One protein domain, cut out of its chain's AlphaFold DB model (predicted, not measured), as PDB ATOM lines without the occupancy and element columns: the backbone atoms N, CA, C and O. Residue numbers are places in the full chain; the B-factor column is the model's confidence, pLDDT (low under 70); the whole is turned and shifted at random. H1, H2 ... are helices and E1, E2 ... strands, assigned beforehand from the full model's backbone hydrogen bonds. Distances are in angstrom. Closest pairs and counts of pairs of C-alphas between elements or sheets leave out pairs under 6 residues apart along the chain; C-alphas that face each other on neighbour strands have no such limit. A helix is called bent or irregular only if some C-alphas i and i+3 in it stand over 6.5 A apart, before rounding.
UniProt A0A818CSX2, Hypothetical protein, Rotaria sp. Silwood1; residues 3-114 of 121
ATOM      1  N   VAL A   3      26.547   2.588  47.795       83.38
ATOM      2  CA  VAL A   3      27.521   3.637  48.098       83.38
ATOM      3  C   VAL A   3      28.710   3.008  48.819       83.38
ATOM      4  O   VAL A   3      28.544   2.327  49.830       83.38
ATOM      5  N   TYR A   4      29.909   3.242  48.286       87.31
ATOM      6  CA  TYR A   4      31.169   2.800  48.881       87.31
ATOM      7  C   TYR A   4      31.800   3.959  49.635       87.31
ATOM      8  O   TYR A   4      32.030   5.026  49.063       87.31
ATOM      9  N   LEU A   5      32.085   3.736  50.909       91.75
ATOM     10  CA  LEU A   5      32.692   4.700  51.812       91.75
ATOM     11  C   LEU A   5      33.908   4.061  52.480       91.75
ATOM     12  O   LEU A   5      34.076   2.841  52.483       91.75
ATOM     13  N   SER A   6      34.769   4.893  53.048       94.31
ATOM     14  CA  SER A   6      35.930   4.429  53.792       94.31
ATOM     15  C   SER A   6      36.299   5.445  54.864       94.31
ATOM     16  O   SER A   6      36.216   6.651  54.610       94.31
ATOM     17  N   PRO A   7      36.748   4.987  56.042       94.00
ATOM     18  CA  PRO A   7      37.338   5.866  57.036       94.00
ATOM     19  C   PRO A   7      38.790   6.252  56.684       94.00
ATOM     20  O   PRO A   7      39.344   7.159  57.302       94.00
ATOM     21  N   SER A   8      39.413   5.605  55.687       94.06
ATOM     22  CA  SER A   8      40.792   5.872  55.273       94.06
ATOM     23  C   SER A   8      40.857   6.851  54.104       94.06
ATOM     24  O   SER A   8      40.418   6.569  52.985       94.06
ATOM     25  N   ILE A   9      41.513   7.989  54.335       92.75
ATOM     26  CA  ILE A   9      41.811   8.947  53.267       92.75
ATOM     27  C   ILE A   9      42.797   8.366  52.245       92.75
ATOM     28  O   ILE A   9      42.661   8.618  51.049       92.75
ATOM     29  N   THR A  10      43.749   7.549  52.702       92.69
ATOM     30  CA  THR A  10      44.751   6.881  51.861       92.69
ATOM     31  C   THR A  10      44.089   5.912  50.889       92.69
ATOM     32  O   THR A  10      44.433   5.884  49.704       92.69
ATOM     33  N   TYR A  11      43.085   5.169  51.363       92.75
ATOM     34  CA  TYR A  11      42.279   4.290  50.528       92.75
ATOM     35  C   TYR A  11      41.425   5.071  49.527       92.75
ATOM     36  O   TYR A  11      41.476   4.801  48.327       92.75
ATOM     37  N   CYS A  12      40.707   6.095  50.000       93.50
ATOM     38  CA  CYS A  12      39.902   6.983  49.156       93.50
ATOM     39  C   CYS A  12      40.723   7.706  48.078       93.50
ATOM     40  O   CYS A  12      40.193   8.040  47.020       93.50
ATOM     41  N   ALA A  13      42.015   7.944  48.317       92.50
ATOM     42  CA  ALA A  13      42.913   8.556  47.347       92.50
ATOM     43  C   ALA A  13      43.305   7.614  46.201       92.50
ATOM     44  O   ALA A  13      43.882   8.086  45.224       92.50
ATOM     45  N   HIS A  14      43.012   6.312  46.278       91.25
ATOM     46  CA  HIS A  14      43.321   5.383  45.196       91.25
ATOM     47  C   HIS A  14      42.690   5.840  43.874       91.25
ATOM     48  O   HIS A  14      41.547   6.302  43.839       91.25
ATOM     49  N   TYR A  15      43.410   5.649  42.764       87.44
ATOM     50  CA  TYR A  15      43.003   6.087  41.421       87.44
ATOM     51  C   TYR A  15      41.569   5.675  41.039       87.44
ATOM     52  O   TYR A  15      40.857   6.427  40.377       87.44
ATOM     53  N   ARG A  16      41.128   4.497  41.506       85.94
ATOM     54  CA  ARG A  16      39.767   3.961  41.319       85.94
ATOM     55  C   ARG A  16      38.663   4.859  41.893       85.94
ATOM     56  O   ARG A  16      37.578   4.896  41.322       85.94
ATOM     57  N   TYR A  17      38.918   5.528  43.015       88.38
ATOM     58  CA  TYR A  17      37.921   6.319  43.749       88.38
ATOM     59  C   TYR A  17      38.125   7.823  43.566       88.38
ATOM     60  O   TYR A  17      37.159   8.576  43.542       88.38
ATOM     61  N   SER A  18      39.373   8.255  43.378       91.44
ATOM     62  CA  SER A  18      39.727   9.652  43.146       91.44
ATOM     63  C   SER A  18      40.769   9.763  42.032       91.44
ATOM     64  O   SER A  18      41.976   9.852  42.283       91.44
ATOM     65  N   LYS A  19      40.306   9.803  40.780       90.81
ATOM     66  CA  LYS A  19      41.169   9.951  39.601       90.81
ATOM     67  C   LYS A  19      41.977  11.264  39.668       90.81
ATOM     68  O   LYS A  19      41.371  12.332  39.750       90.81
ATOM     69  N   PRO A  20      43.323  11.222  39.602       91.81
ATOM     70  CA  PRO A  20      44.151  12.414  39.506       91.81
ATOM     71  C   PRO A  20      43.829  13.228  38.253       91.81
ATOM     72  O   PRO A  20      43.819  12.715  37.132       91.81
ATOM     73  N   TRP A  21      43.624  14.524  38.441       91.75
ATOM     74  CA  TRP A  21      43.458  15.500  37.379       91.75
ATOM     75  C   TRP A  21      44.727  16.343  37.235       91.75
ATOM     76  O   TRP A  21      45.206  16.941  38.201       91.75
ATOM     77  N   LYS A  22      45.281  16.400  36.019       90.56
ATOM     78  CA  LYS A  22      46.404  17.288  35.685       90.56
ATOM     79  C   LYS A  22      45.882  18.699  35.454       90.56
ATOM     80  O   LYS A  22      45.007  18.903  34.613       90.56
ATOM     81  N   ASN A  23      46.451  19.681  36.141       83.94
ATOM     82  CA  ASN A  23      46.069  21.071  35.934       83.94
ATOM     83  C   ASN A  23      46.720  21.628  34.662       83.94
ATOM     84  O   ASN A  23      47.941  21.731  34.563       83.94
ATOM     85  N   SER A  24      45.884  22.013  33.698       84.12
ATOM     86  CA  SER A  24      46.314  22.581  32.417       84.12
ATOM     87  C   SER A  24      46.925  23.980  32.540       84.12
ATOM     88  O   SER A  24      47.728  24.369  31.700       84.12
ATOM     89  N   GLN A  25      46.578  24.729  33.588       86.56
ATOM     90  CA  GLN A  25      47.068  26.086  33.855       86.56
ATOM     91  C   GLN A  25      48.336  26.103  34.722       86.56
ATOM     92  O   GLN A  25      49.082  27.078  34.706       86.56
ATOM     93  N   LYS A  26      48.585  25.039  35.495       85.31
ATOM     94  CA  LYS A  26      49.773  24.871  36.345       85.31
ATOM     95  C   LYS A  26      50.447  23.532  36.033       85.31
ATOM     96  O   LYS A  26      50.177  22.549  36.733       85.31
ATOM     97  N   PRO A  27      51.311  23.482  35.000       84.19
ATOM     98  CA  PRO A  27      52.035  22.273  34.627       84.19
ATOM     99  C   PRO A  27      52.751  21.651  35.832       84.19
ATOM    100  O   PRO A  27      53.326  22.356  36.658       84.19
ATOM    101  N   GLY A  28      52.684  20.325  35.945       87.88
ATOM    102  CA  GLY A  28      53.293  19.573  37.046       87.88
ATOM    103  C   GLY A  28      52.443  19.462  38.314       87.88
ATOM    104  O   GLY A  28      52.816  18.711  39.207       87.88
ATOM    105  N   LYS A  29      51.285  20.133  38.410       94.56
ATOM    106  CA  LYS A  29      50.368  19.950  39.547       94.56
ATOM    107  C   LYS A  29      49.261  18.944  39.226       94.56
ATOM    108  O   LYS A  29      48.564  19.066  38.214       94.56
ATOM    109  N   TYR A  30      49.075  17.996  40.133       94.56
ATOM    110  CA  TYR A  30      48.034  16.974  40.105       94.56
ATOM    111  C   TYR A  30      47.054  17.209  41.250       94.56
ATOM    112  O   TYR A  30      47.461  17.569  42.352       94.56
ATOM    113  N   TYR A  31      45.770  17.002  40.985       94.56
ATOM    114  CA  TYR A  31      44.690  17.237  41.935       94.56
ATOM    115  C   TYR A  31      43.873  15.964  42.095       94.56
ATOM    116  O   TYR A  31      43.532  15.312  41.113       94.56
ATOM    117  N   GLN A  32      43.546  15.623  43.330       94.12
ATOM    118  CA  GLN A  32      42.640  14.538  43.686       94.12
ATOM    119  C   GLN A  32      41.563  15.098  44.610       94.12
ATOM    120  O   GLN A  32      41.847  15.985  45.416       94.12
ATOM    121  N   MET A  33      40.333  14.612  44.471       94.81
ATOM    122  CA  MET A  33      39.179  15.116  45.208       94.81
ATOM    123  C   MET A  33      38.459  13.958  45.877       94.81
ATOM    124  O   MET A  33      38.129  12.969  45.229       94.81
ATOM    125  N   ILE A  34      38.193  14.109  47.169       95.00
ATOM    126  CA  ILE A  34      37.482  13.120  47.975       95.00
ATOM    127  C   ILE A  34      36.346  13.838  48.696       95.00
ATOM    128  O   ILE A  34      36.547  14.904  49.284       95.00
ATOM    129  N   PHE A  35      35.148  13.260  48.660       93.75
ATOM    130  CA  PHE A  35      34.011  13.775  49.416       93.75
ATOM    131  C   PHE A  35      34.146  13.416  50.893       93.75
ATOM    132  O   PHE A  35      34.350  12.258  51.253       93.75
ATOM    133  N   GLN A  36      34.000  14.417  51.754       94.69
ATOM    134  CA  GLN A  36      33.894  14.206  53.190       94.69
ATOM    135  C   GLN A  36      32.434  13.953  53.537       94.69
ATOM    136  O   GLN A  36      31.558  14.769  53.236       94.69
ATOM    137  N   CYS A  37      32.176  12.830  54.195       92.88
ATOM    138  CA  CYS A  37      30.840  12.437  54.603       92.88
ATOM    139  C   CYS A  37      30.789  12.048  56.081       92.88
ATOM    140  O   CYS A  37      31.800  11.693  56.690       92.88
ATOM    141  N   ARG A  38      29.602  12.165  56.672       91.50
ATOM    142  CA  ARG A  38      29.240  11.533  57.941       91.50
ATOM    143  C   ARG A  38      28.260  10.421  57.641       91.50
ATOM    144  O   ARG A  38      27.414  10.584  56.767       91.50
ATOM    145  N   VAL A  39      28.377   9.329  58.377       89.94
ATOM    146  CA  VAL A  39      27.524   8.156  58.221       89.94
ATOM    147  C   VAL A  39      26.784   7.921  59.527       89.94
ATOM    148  O   VAL A  39      27.394   8.023  60.593       89.94
ATOM    149  N   ASN A  40      25.491   7.613  59.452       89.38
ATOM    150  CA  ASN A  40      24.734   7.132  60.601       89.38
ATOM    151  C   ASN A  40      25.336   5.788  61.067       89.38
ATOM    152  O   ASN A  40      25.312   4.823  60.303       89.38
ATOM    153  N   PRO A  41      25.884   5.679  62.289       88.25
ATOM    154  CA  PRO A  41      26.519   4.443  62.741       88.25
ATOM    155  C   PRO A  41      25.552   3.253  62.804       88.25
ATOM    156  O   PRO A  41      25.995   2.118  62.673       88.25
ATOM    157  N   GLU A  42      24.243   3.486  62.946       87.25
ATOM    158  CA  GLU A  42      23.241   2.412  63.021       87.25
ATOM    159  C   GLU A  42      23.133   1.593  61.728       87.25
ATOM    160  O   GLU A  42      22.726   0.432  61.770       87.25
ATOM    161  N   VAL A  43      23.537   2.160  60.585       83.25
ATOM    162  CA  VAL A  43      23.538   1.445  59.298       83.25
ATOM    163  C   VAL A  43      24.868   0.757  58.983       83.25
ATOM    164  O   VAL A  43      24.967   0.034  57.991       83.25
ATOM    165  N   LEU A  44      25.896   0.958  59.813       83.81
ATOM    166  CA  LEU A  44      27.212   0.335  59.671       83.81
ATOM    167  C   LEU A  44      27.276  -0.970  60.470       83.81
ATOM    168  O   LEU A  44      27.932  -1.070  61.504       83.81
ATOM    169  N   THR A  45      26.585  -1.996  59.984       81.12
ATOM    170  CA  THR A  45      26.660  -3.336  60.574       81.12
ATOM    171  C   THR A  45      27.944  -4.063  60.153       81.12
ATOM    172  O   THR A  45      28.521  -3.798  59.098       81.12
ATOM    173  N   ALA A  46      28.410  -5.017  60.966       75.25
ATOM    174  CA  ALA A  46      29.657  -5.752  60.706       75.25
ATOM    175  C   ALA A  46      29.662  -6.499  59.355       75.25
ATOM    176  O   ALA A  46      30.711  -6.742  58.769       75.25
ATOM    177  N   ASP A  47      28.495  -6.858  58.814       76.31
ATOM    178  CA  ASP A  47      28.390  -7.468  57.490       76.31
ATOM    179  C   ASP A  47      28.611  -6.481  56.329       76.31
ATOM    180  O   ASP A  47      28.918  -6.938  55.219       76.31
ATOM    181  N   LYS A  48      28.495  -5.173  56.596       79.00
ATOM    182  CA  LYS A  48      28.668  -4.044  55.664       79.00
ATOM    183  C   LYS A  48      30.071  -3.437  55.701       79.00
ATOM    184  O   LYS A  48      30.443  -2.727  54.768       79.00
ATOM    185  N   ILE A  49      30.847  -3.743  56.739       80.81
ATOM    186  CA  ILE A  49      32.262  -3.387  56.870       80.81
ATOM    187  C   ILE A  49      33.084  -4.592  56.412       80.81
ATOM    188  O   ILE A  49      33.302  -5.534  57.172       80.81
ATOM    189  N   LYS A  50      33.450  -4.620  55.128       75.19
ATOM    190  CA  LYS A  50      34.179  -5.740  54.523       75.19
ATOM    191  C   LYS A  50      35.003  -5.264  53.346       75.19
ATOM    192  O   LYS A  50      34.503  -4.521  52.511       75.19
ATOM    193  N   SER A  51      36.185  -5.852  53.194       77.38
ATOM    194  CA  SER A  51      37.101  -5.677  52.062       77.38
ATOM    195  C   SER A  51      36.595  -6.319  50.748       77.38
ATOM    196  O   SER A  51      37.305  -7.114  50.127       77.38
ATOM    197  N   GLN A  52      35.339  -6.084  50.355       71.81
ATOM    198  CA  GLN A  52      34.712  -6.756  49.206       71.81
ATOM    199  C   GLN A  52      35.287  -6.302  47.866       71.81
ATOM    200  O   GLN A  52      35.405  -7.098  46.931       71.81
ATOM    201  N   THR A  53      35.621  -5.019  47.752       72.94
ATOM    202  CA  THR A  53      36.200  -4.438  46.540       72.94
ATOM    203  C   THR A  53      37.704  -4.238  46.647       72.94
ATOM    204  O   THR A  53      38.352  -3.959  45.628       72.94
ATOM    205  N   LEU A  54      38.263  -4.490  47.831       76.69
ATOM    206  CA  LEU A  54      39.686  -4.533  48.088       76.69
ATOM    207  C   LEU A  54      40.335  -5.742  47.411       76.69
ATOM    208  O   LEU A  54      40.357  -6.862  47.916       76.69
ATOM    209  N   ARG A  55      40.927  -5.499  46.246       78.75
ATOM    210  CA  ARG A  55      41.712  -6.492  45.505       78.75
ATOM    211  C   ARG A  55      43.209  -6.313  45.764       78.75
ATOM    212  O   ARG A  55      43.985  -6.217  44.824       78.75
ATOM    213  N   CYS A  56      43.598  -6.210  47.031       83.75
ATOM    214  CA  CYS A  56      44.989  -6.049  47.458       83.75
ATOM    215  C   CYS A  56      45.428  -7.285  48.270       83.75
ATOM    216  O   CYS A  56      44.620  -7.800  49.052       83.75
ATOM    217  N   PRO A  57      46.663  -7.802  48.110       86.06
ATOM    218  CA  PRO A  57      47.156  -8.906  48.925       86.06
ATOM    219  C   PRO A  57      47.106  -8.588  50.425       86.06
ATOM    220  O   PRO A  57      47.465  -7.496  50.849       86.06
ATOM    221  N   LYS A  58      46.727  -9.573  51.250       85.69
ATOM    222  CA  LYS A  58      46.551  -9.393  52.707       85.69
ATOM    223  C   LYS A  58      47.804  -8.911  53.451       85.69
ATOM    224  O   LYS A  58      47.671  -8.355  54.533       85.69
ATOM    225  N   TYR A  59      48.996  -9.153  52.905       87.56
ATOM    226  CA  TYR A  59      50.263  -8.738  53.512       87.56
ATOM    227  C   TYR A  59      50.627  -7.272  53.224       87.56
ATOM    228  O   TYR A  59      51.546  -6.750  53.845       87.56
ATOM    229  N   ILE A  60      49.931  -6.608  52.296       91.19
ATOM    230  CA  ILE A  60      50.117  -5.184  52.022       91.19
ATOM    231  C   ILE A  60      49.212  -4.392  52.961       91.19
ATOM    232  O   ILE A  60      47.990  -4.540  52.932       91.19
ATOM    233  N   ARG A  61      49.809  -3.536  53.791       91.38
ATOM    234  CA  ARG A  61      49.069  -2.598  54.638       91.38
ATOM    235  C   ARG A  61      48.726  -1.347  53.832       91.38
ATOM    236  O   ARG A  61      49.609  -0.757  53.222       91.38
ATOM    237  N   ILE A  62      47.454  -0.958  53.835       91.88
ATOM    238  CA  ILE A  62      46.962   0.193  53.057       91.88
ATOM    239  C   ILE A  62      46.974   1.480  53.876       91.88
ATOM    240  O   ILE A  62      47.367   2.532  53.382       91.88
ATOM    241  N   ASP A  63      46.524   1.398  55.124       92.88
ATOM    242  CA  ASP A  63      46.476   2.519  56.053       92.88
ATOM    243  C   ASP A  63      46.889   2.023  57.431       92.88
ATOM    244  O   ASP A  63      46.428   0.975  57.872       92.88
ATOM    245  N   GLU A  64      47.763   2.736  58.130       92.44
ATOM    246  CA  GLU A  64      48.238   2.312  59.448       92.44
ATOM    247  C   GLU A  64      47.115   2.287  60.493       92.44
ATOM    248  O   GLU A  64      47.138   1.440  61.386       92.44
ATOM    249  N   HIS A  65      46.075   3.109  60.334       93.56
ATOM    250  CA  HIS A  65      45.020   3.290  61.332       93.56
ATOM    251  C   HIS A  65      43.847   2.314  61.194       93.56
ATOM    252  O   HIS A  65      43.077   2.170  62.140       93.56
ATOM    253  N   PHE A  66      43.705   1.634  60.051       92.56
ATOM    254  CA  PHE A  66      42.552   0.773  59.762       92.56
ATOM    255  C   PHE A  66      42.991  -0.591  59.247       92.56
ATOM    256  O   PHE A  66      43.855  -0.686  58.374       92.56
ATOM    257  N   ALA A  67      42.401  -1.668  59.772       91.31
ATOM    258  CA  ALA A  67      42.618  -2.986  59.195       91.31
ATOM    259  C   ALA A  67      42.042  -3.067  57.774       91.31
ATOM    260  O   ALA A  67      41.062  -2.403  57.439       91.31
ATOM    261  N   ASN A  68      42.671  -3.868  56.910       91.19
ATOM    262  CA  ASN A  68      42.255  -3.973  55.509       91.19
ATOM    263  C   ASN A  68      40.810  -4.488  55.374       91.19
ATOM    264  O   ASN A  68      40.120  -4.124  54.430       91.19
ATOM    265  N   ASP A  69      40.345  -5.321  56.305       89.69
ATOM    266  CA  ASP A  69      38.966  -5.810  56.394       89.69
ATOM    267  C   ASP A  69      37.971  -4.778  56.946       89.69
ATOM    268  O   ASP A  69      36.772  -4.930  56.725       89.69
ATOM    269  N   GLU A  70      38.456  -3.693  57.552       90.50
ATOM    270  CA  GLU A  70      37.652  -2.608  58.131       90.50
ATOM    271  C   GLU A  70      37.590  -1.347  57.252       90.50
ATOM    272  O   GLU A  70      36.845  -0.407  57.541       90.50
ATOM    273  N   ILE A  71      38.381  -1.311  56.176       91.62
ATOM    274  CA  ILE A  71      38.620  -0.099  55.385       91.62
ATOM    275  C   ILE A  71      37.505   0.219  54.384       91.62
ATOM    276  O   ILE A  71      37.457   1.325  53.858       91.62
ATOM    277  N   GLU A  72      36.609  -0.724  54.100       90.62
ATOM    278  CA  GLU A  72      35.537  -0.575  53.114       90.62
ATOM    279  C   GLU A  72      34.168  -0.705  53.768       90.62
ATOM    280  O   GLU A  72      33.846  -1.732  54.366       90.62
ATOM    281  N   TRP A  73      33.357   0.342  53.634       90.81
ATOM    282  CA  TRP A  73      31.995   0.409  54.150       90.81
ATOM    283  C   TRP A  73      31.022   0.475  52.981       90.81
ATOM    284  O   TRP A  73      31.101   1.367  52.136       90.81
ATOM    285  N   ILE A  74      30.107  -0.485  52.925       86.38
ATOM    286  CA  ILE A  74      29.196  -0.666  51.800       86.38
ATOM    287  C   ILE A  74      27.783  -0.415  52.292       86.38
ATOM    288  O   ILE A  74      27.238  -1.214  53.047       86.38
ATOM    289  N   ILE A  75      27.184   0.684  51.852       83.81
ATOM    290  CA  ILE A  75      25.838   1.074  52.267       83.81
ATOM    291  C   ILE A  75      24.904   0.916  51.079       83.81
ATOM    292  O   ILE A  75      25.145   1.459  49.998       83.81
ATOM    293  N   ASP A  76      23.842   0.142  51.278       78.12
ATOM    294  CA  ASP A  76      22.768   0.049  50.300       78.12
ATOM    295  C   ASP A  76      21.855   1.271  50.443       78.12
ATOM    296  O   ASP A  76      21.513   1.670  51.555       78.12
ATOM    297  N   SER A  77      21.473   1.865  49.319       68.94
ATOM    298  CA  SER A  77      20.464   2.937  49.289       68.94
ATOM    299  C   SER A  77      19.037   2.402  49.433       68.94
ATOM    300  O   SER A  77      18.126   3.195  49.621       68.94
ATOM    301  N   GLY A  78      18.843   1.078  49.399       66.44
ATOM    302  CA  GLY A  78      17.527   0.450  49.471       66.44
ATOM    303  C   GLY A  78      16.841   0.353  48.107       66.44
ATOM    304  O   GLY A  78      17.272   0.942  47.108       66.44
ATOM    305  N   ASP A  79      15.770  -0.438  48.059       58.00
ATOM    306  CA  ASP A  79      14.980  -0.638  46.847       58.00
ATOM    307  C   ASP A  79      14.182   0.638  46.526       58.00
ATOM    308  O   ASP A  79      13.361   1.083  47.324       58.00
ATOM    309  N   ASN A  80      14.387   1.184  45.321       58.50
ATOM    310  CA  ASN A  80      13.737   2.377  44.741       58.50
ATOM    311  C   ASN A  80      14.324   3.759  45.067       58.50
ATOM    312  O   ASN A  80      13.732   4.764  44.667       58.50
ATOM    313  N   GLU A  81      15.499   3.850  45.688       57.66
ATOM    314  CA  GLU A  81      16.147   5.149  45.891       57.66
ATOM    315  C   GLU A  81      17.247   5.431  44.857       57.66
ATOM    316  O   GLU A  81      18.230   4.702  44.720       57.66
ATOM    317  N   ASN A  82      17.078   6.534  44.120       58.72
ATOM    318  CA  ASN A  82      18.099   7.090  43.222       58.72
ATOM    319  C   ASN A  82      19.076   8.026  43.953       58.72
ATOM    320  O   ASN A  82      19.988   8.573  43.332       58.72
ATOM    321  N   PHE A  83      18.860   8.257  45.249       58.28
ATOM    322  CA  PHE A  83      19.553   9.275  46.024       58.28
ATOM    323  C   PHE A  83      20.144   8.691  47.301       58.28
ATOM    324  O   PHE A  83      19.840   7.580  47.723       58.28
ATOM    325  N   ILE A  84      21.059   9.459  47.873       64.12
ATOM    326  CA  ILE A  84      21.663   9.168  49.161       64.12
ATOM    327  C   ILE A  84      20.613   9.475  50.241       64.12
ATOM    328  O   ILE A  84      20.154  10.612  50.326       64.12
ATOM    329  N   THR A  85      20.231   8.462  51.025       68.44
ATOM    330  CA  THR A  85      19.323   8.591  52.180       68.44
ATOM    331  C   THR A  85      19.931   9.457  53.290       68.44
ATOM    332  O   THR A  85      21.142   9.693  53.317       68.44
ATOM    333  N   ASP A  86      19.123   9.822  54.291       72.75
ATOM    334  CA  ASP A  86      19.533  10.529  55.523       72.75
ATOM    335  C   ASP A  86      20.666   9.836  56.319       72.75
ATOM    336  O   ASP A  86      21.203  10.388  57.280       72.75
ATOM    337  N   ASN A  87      21.066   8.625  55.923       83.44
ATOM    338  CA  ASN A  87      22.146   7.869  56.543       83.44
ATOM    339  C   ASN A  87      23.545   8.346  56.147       83.44
ATOM    340  O   ASN A  87      24.512   7.967  56.811       83.44
ATOM    341  N   ILE A  88      23.687   9.138  55.079       88.00
ATOM    342  CA  ILE A  88      24.981   9.678  54.652       88.00
ATOM    343  C   ILE A  88      24.830  11.169  54.358       88.00
ATOM    344  O   ILE A  88      24.117  11.579  53.449       88.00
ATOM    345  N   ILE A  89      25.579  11.992  55.083       89.50
ATOM    346  CA  ILE A  89      25.612  13.441  54.880       89.50
ATOM    347  C   ILE A  89      26.967  13.807  54.290       89.50
ATOM    348  O   ILE A  89      27.980  13.763  54.990       89.50
ATOM    349  N   CYS A  90      27.003  14.189  53.012       90.44
ATOM    350  CA  CYS A  90      28.181  14.819  52.416       90.44
ATOM    351  C   CYS A  90      28.256  16.281  52.877       90.44
ATOM    352  O   CYS A  90      27.315  17.041  52.670       90.44
ATOM    353  N   TYR A  91      29.356  16.670  53.521       93.44
ATOM    354  CA  TYR A  91      29.491  17.996  54.139       93.44
ATOM    355  C   TYR A  91      30.717  18.776  53.662       93.44
ATOM    356  O   TYR A  91      30.899  19.929  54.050       93.44
ATOM    357  N   GLY A  92      31.575  18.169  52.844       95.44
ATOM    358  CA  GLY A  92      32.806  18.814  52.422       95.44
ATOM    359  C   GLY A  92      33.508  18.092  51.288       95.44
ATOM    360  O   GLY A  92      33.142  16.989  50.883       95.44
ATOM    361  N   ILE A  93      34.550  18.741  50.785       95.19
ATOM    362  CA  ILE A  93      35.447  18.203  49.772       95.19
ATOM    363  C   ILE A  93      36.865  18.398  50.287       95.19
ATOM    364  O   ILE A  93      37.266  19.513  50.615       95.19
ATOM    365  N   MET A  94      37.633  17.317  50.312       94.94
ATOM    366  CA  MET A  94      39.069  17.374  50.525       94.94
ATOM    367  C   MET A  94      39.774  17.340  49.174       94.94
ATOM    368  O   MET A  94      39.494  16.474  48.343       94.94
ATOM    369  N   ILE A  95      40.694  18.280  48.961       93.88
ATOM    370  CA  ILE A  95      41.508  18.350  47.750       93.88
ATOM    371  C   ILE A  95      42.953  18.054  48.127       93.88
ATOM    372  O   ILE A  95      43.558  18.784  48.910       93.88
ATOM    373  N   ARG A  96      43.518  17.000  47.540       92.88
ATOM    374  CA  ARG A  96      44.948  16.699  47.617       92.88
ATOM    375  C   ARG A  96      45.629  17.283  46.388       92.88
ATOM    376  O   ARG A  96      45.208  17.017  45.264       92.88
ATOM    377  N   VAL A  97      46.671  18.078  46.614       93.81
ATOM    378  CA  VAL A  97      47.490  18.676  45.555       93.81
ATOM    379  C   VAL A  97      48.878  18.055  45.613       93.81
ATOM    380  O   VAL A  97      49.518  18.086  46.661       93.81
ATOM    381  N   CYS A  98      49.335  17.511  44.491       93.62
ATOM    382  CA  CYS A  98      50.629  16.851  44.370       93.62
ATOM    383  C   CYS A  98      51.471  17.506  43.274       93.62
ATOM    384  O   CYS A  98      50.950  17.963  42.256       93.62
ATOM    385  N   ASP A  99      52.787  17.489  43.462       94.44
ATOM    386  CA  ASP A  99      53.766  18.078  42.533       94.44
ATOM    387  C   ASP A  99      54.284  17.074  41.492       94.44
ATOM    388  O   ASP A  99      55.122  17.388  40.651       94.44
ATOM    389  N   ARG A 100      53.780  15.844  41.574       92.19
ATOM    390  CA  ARG A 100      54.034  14.709  40.688       92.19
ATOM    391  C   ARG A 100      52.793  13.826  40.665       92.19
ATOM    392  O   ARG A 100      51.866  14.053  41.448       92.19
ATOM    393  N   ASP A 101      52.776  12.849  39.767       91.69
ATOM    394  CA  ASP A 101      51.675  11.894  39.680       91.69
ATOM    395  C   ASP A 101      51.476  11.215  41.049       91.69
ATOM    396  O   ASP A 101      52.445  10.676  41.591       91.69
ATOM    397  N   PRO A 102      50.267  11.242  41.644       93.12
ATOM    398  CA  PRO A 102      50.024  10.618  42.937       93.12
ATOM    399  C   PRO A 102      50.407   9.137  43.002       93.12
ATOM    400  O   PRO A 102      50.778   8.670  44.068       93.12
ATOM    401  N   TYR A 103      50.393   8.422  41.872       90.62
ATOM    402  CA  TYR A 103      50.849   7.029  41.793       90.62
ATOM    403  C   TYR A 103      52.331   6.850  42.171       90.62
ATOM    404  O   TYR A 103      52.751   5.765  42.558       90.62
ATOM    405  N   GLU A 104      53.142   7.898  42.029       91.81
ATOM    406  CA  GLU A 104      54.588   7.881  42.294       91.81
ATOM    407  C   GLU A 104      54.931   8.275  43.735       91.81
ATOM    408  O   GLU A 104      56.107   8.399  44.085       91.81
ATOM    409  N   LEU A 105      53.922   8.530  44.566       92.06
ATOM    410  CA  LEU A 105      54.122   8.917  45.955       92.06
ATOM    411  C   LEU A 105      54.320   7.678  46.841       92.06
ATOM    412  O   LEU A 105      53.629   6.679  46.627       92.06
ATOM    413  N   PRO A 106      55.211   7.727  47.851       91.88
ATOM    414  CA  PRO A 106      55.437   6.602  48.762       91.88
ATOM    415  C   PRO A 106      54.152   6.087  49.422       91.88
ATOM    416  O   PRO A 106      53.896   4.891  49.445       91.88
ATOM    417  N   GLU A 107      53.269   6.984  49.862       90.12
ATOM    418  CA  GLU A 107      51.975   6.631  50.466       90.12
ATOM    419  C   GLU A 107      50.994   5.948  49.492       90.12
ATOM    420  O   GLU A 107      49.926   5.479  49.879       90.12
ATOM    421  N   SER A 108      51.326   5.928  48.204       92.25
ATOM    422  CA  SER A 108      50.552   5.317  47.122       92.25
ATOM    423  C   SER A 108      51.230   4.058  46.567       92.25
ATOM    424  O   SER A 108      50.726   3.465  45.618       92.25
ATOM    425  N   GLU A 109      52.326   3.592  47.181       91.44
ATOM    426  CA  GLU A 109      53.042   2.370  46.785       91.44
ATOM    427  C   GLU A 109      52.108   1.154  46.708       91.44
ATOM    428  O   GLU A 109      52.154   0.385  45.747       91.44
ATOM    429  N   TRP A 110      51.174   1.030  47.657       89.94
ATOM    430  CA  TRP A 110      50.226  -0.085  47.696       89.94
ATOM    431  C   TRP A 110      49.333  -0.187  46.445       89.94
ATOM    432  O   TRP A 110      48.822  -1.270  46.148       89.94
ATOM    433  N   TRP A 111      49.169   0.898  45.673       90.31
ATOM    434  CA  TRP A 111      48.350   0.929  44.450       90.31
ATOM    435  C   TRP A 111      48.889  -0.049  43.404       90.31
ATOM    436  O   TRP A 111      48.113  -0.674  42.678       90.31
ATOM    437  N   GLN A 112      50.213  -0.240  43.386       87.50
ATOM    438  CA  GLN A 112      50.937  -1.136  42.477       87.50
ATOM    439  C   GLN A 112      50.624  -2.619  42.725       87.50
ATOM    440  O   GLN A 112      50.888  -3.466  41.874       87.50
ATOM    441  N   HIS A 113      50.048  -2.943  43.885       87.12
ATOM    442  CA  HIS A 113      49.662  -4.300  44.268       87.12
ATOM    443  C   HIS A 113      48.174  -4.581  44.047       87.12
ATOM    444  O   HIS A 113      47.669  -5.613  44.489       87.12
ATOM    445  N   THR A 114      47.454  -3.680  43.379       81.56
ATOM    446  CA  THR A 114      46.055  -3.892  42.999       81.56
ATOM    447  C   THR A 114      45.956  -4.239  41.510       81.56
ATOM    448  O   THR A 114      46.781  -3.793  40.714       81.56
TER     449      THR A 114
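AT A GLANCE: This is residues 3 to 114 of the 121 residues of the protein "Hypothetical protein" of Rotaria sp. Silwood1 (UniProt A0A818CSX2). With little regular structure, mostly loops, the domain has a long two-stranded ribbon, E2 and E4, with H1 near its middle, a small strand pair E1 and E3 toward one end and H2 toward the other. The printed part has 112 residues, 40 in named elements, ordered E1 H1 E2 E3 E4 H2; the class is mixed, both sheets antiparallel. It is only just compact, close to loose: radius of gyration of the C-alphas 15.4 A, spans 44 by 35 by 22 A.

IN THESE COORDINATES: E1, residues 3 to 5, begins at C-alpha 3 (27.521, 3.637, 48.098). H1 is 9 to 12, E2 30 to 39 (28.8 A), E3 73 to 76. E4, 88 to 98 (28.5 A), bends by 61 degrees at 91. H2, 106 to 113, ends at C-alpha 113 (49.662, -4.300, 44.268); it is irregular, C-alphas 107 and 110 being 7.5 A apart.

HOW THE PARTS SIT: Within hydrogen-bond range are N 3 and O 75 of antiparallel E1 and E3, 2.8 A, and N 34 and O 94 of antiparallel E2 and E4, 2.9 A. H1 and H2 are close but not clearly touching, closest C-alphas Thr 10 and Glu 107, 7.4 A. H2 has 0 of 4 O i to N i+4 pairs within range, 4 of 5 O i to N i+3.

THE WHOLE: The C-alphas farthest apart, Pro 27 and Asp 79, are 45.2 A apart. The printed part has no cut; H1 to E2, E2 to E3 and E3 to E4 are long links. Residues 77 to 85 have pLDDT under 70.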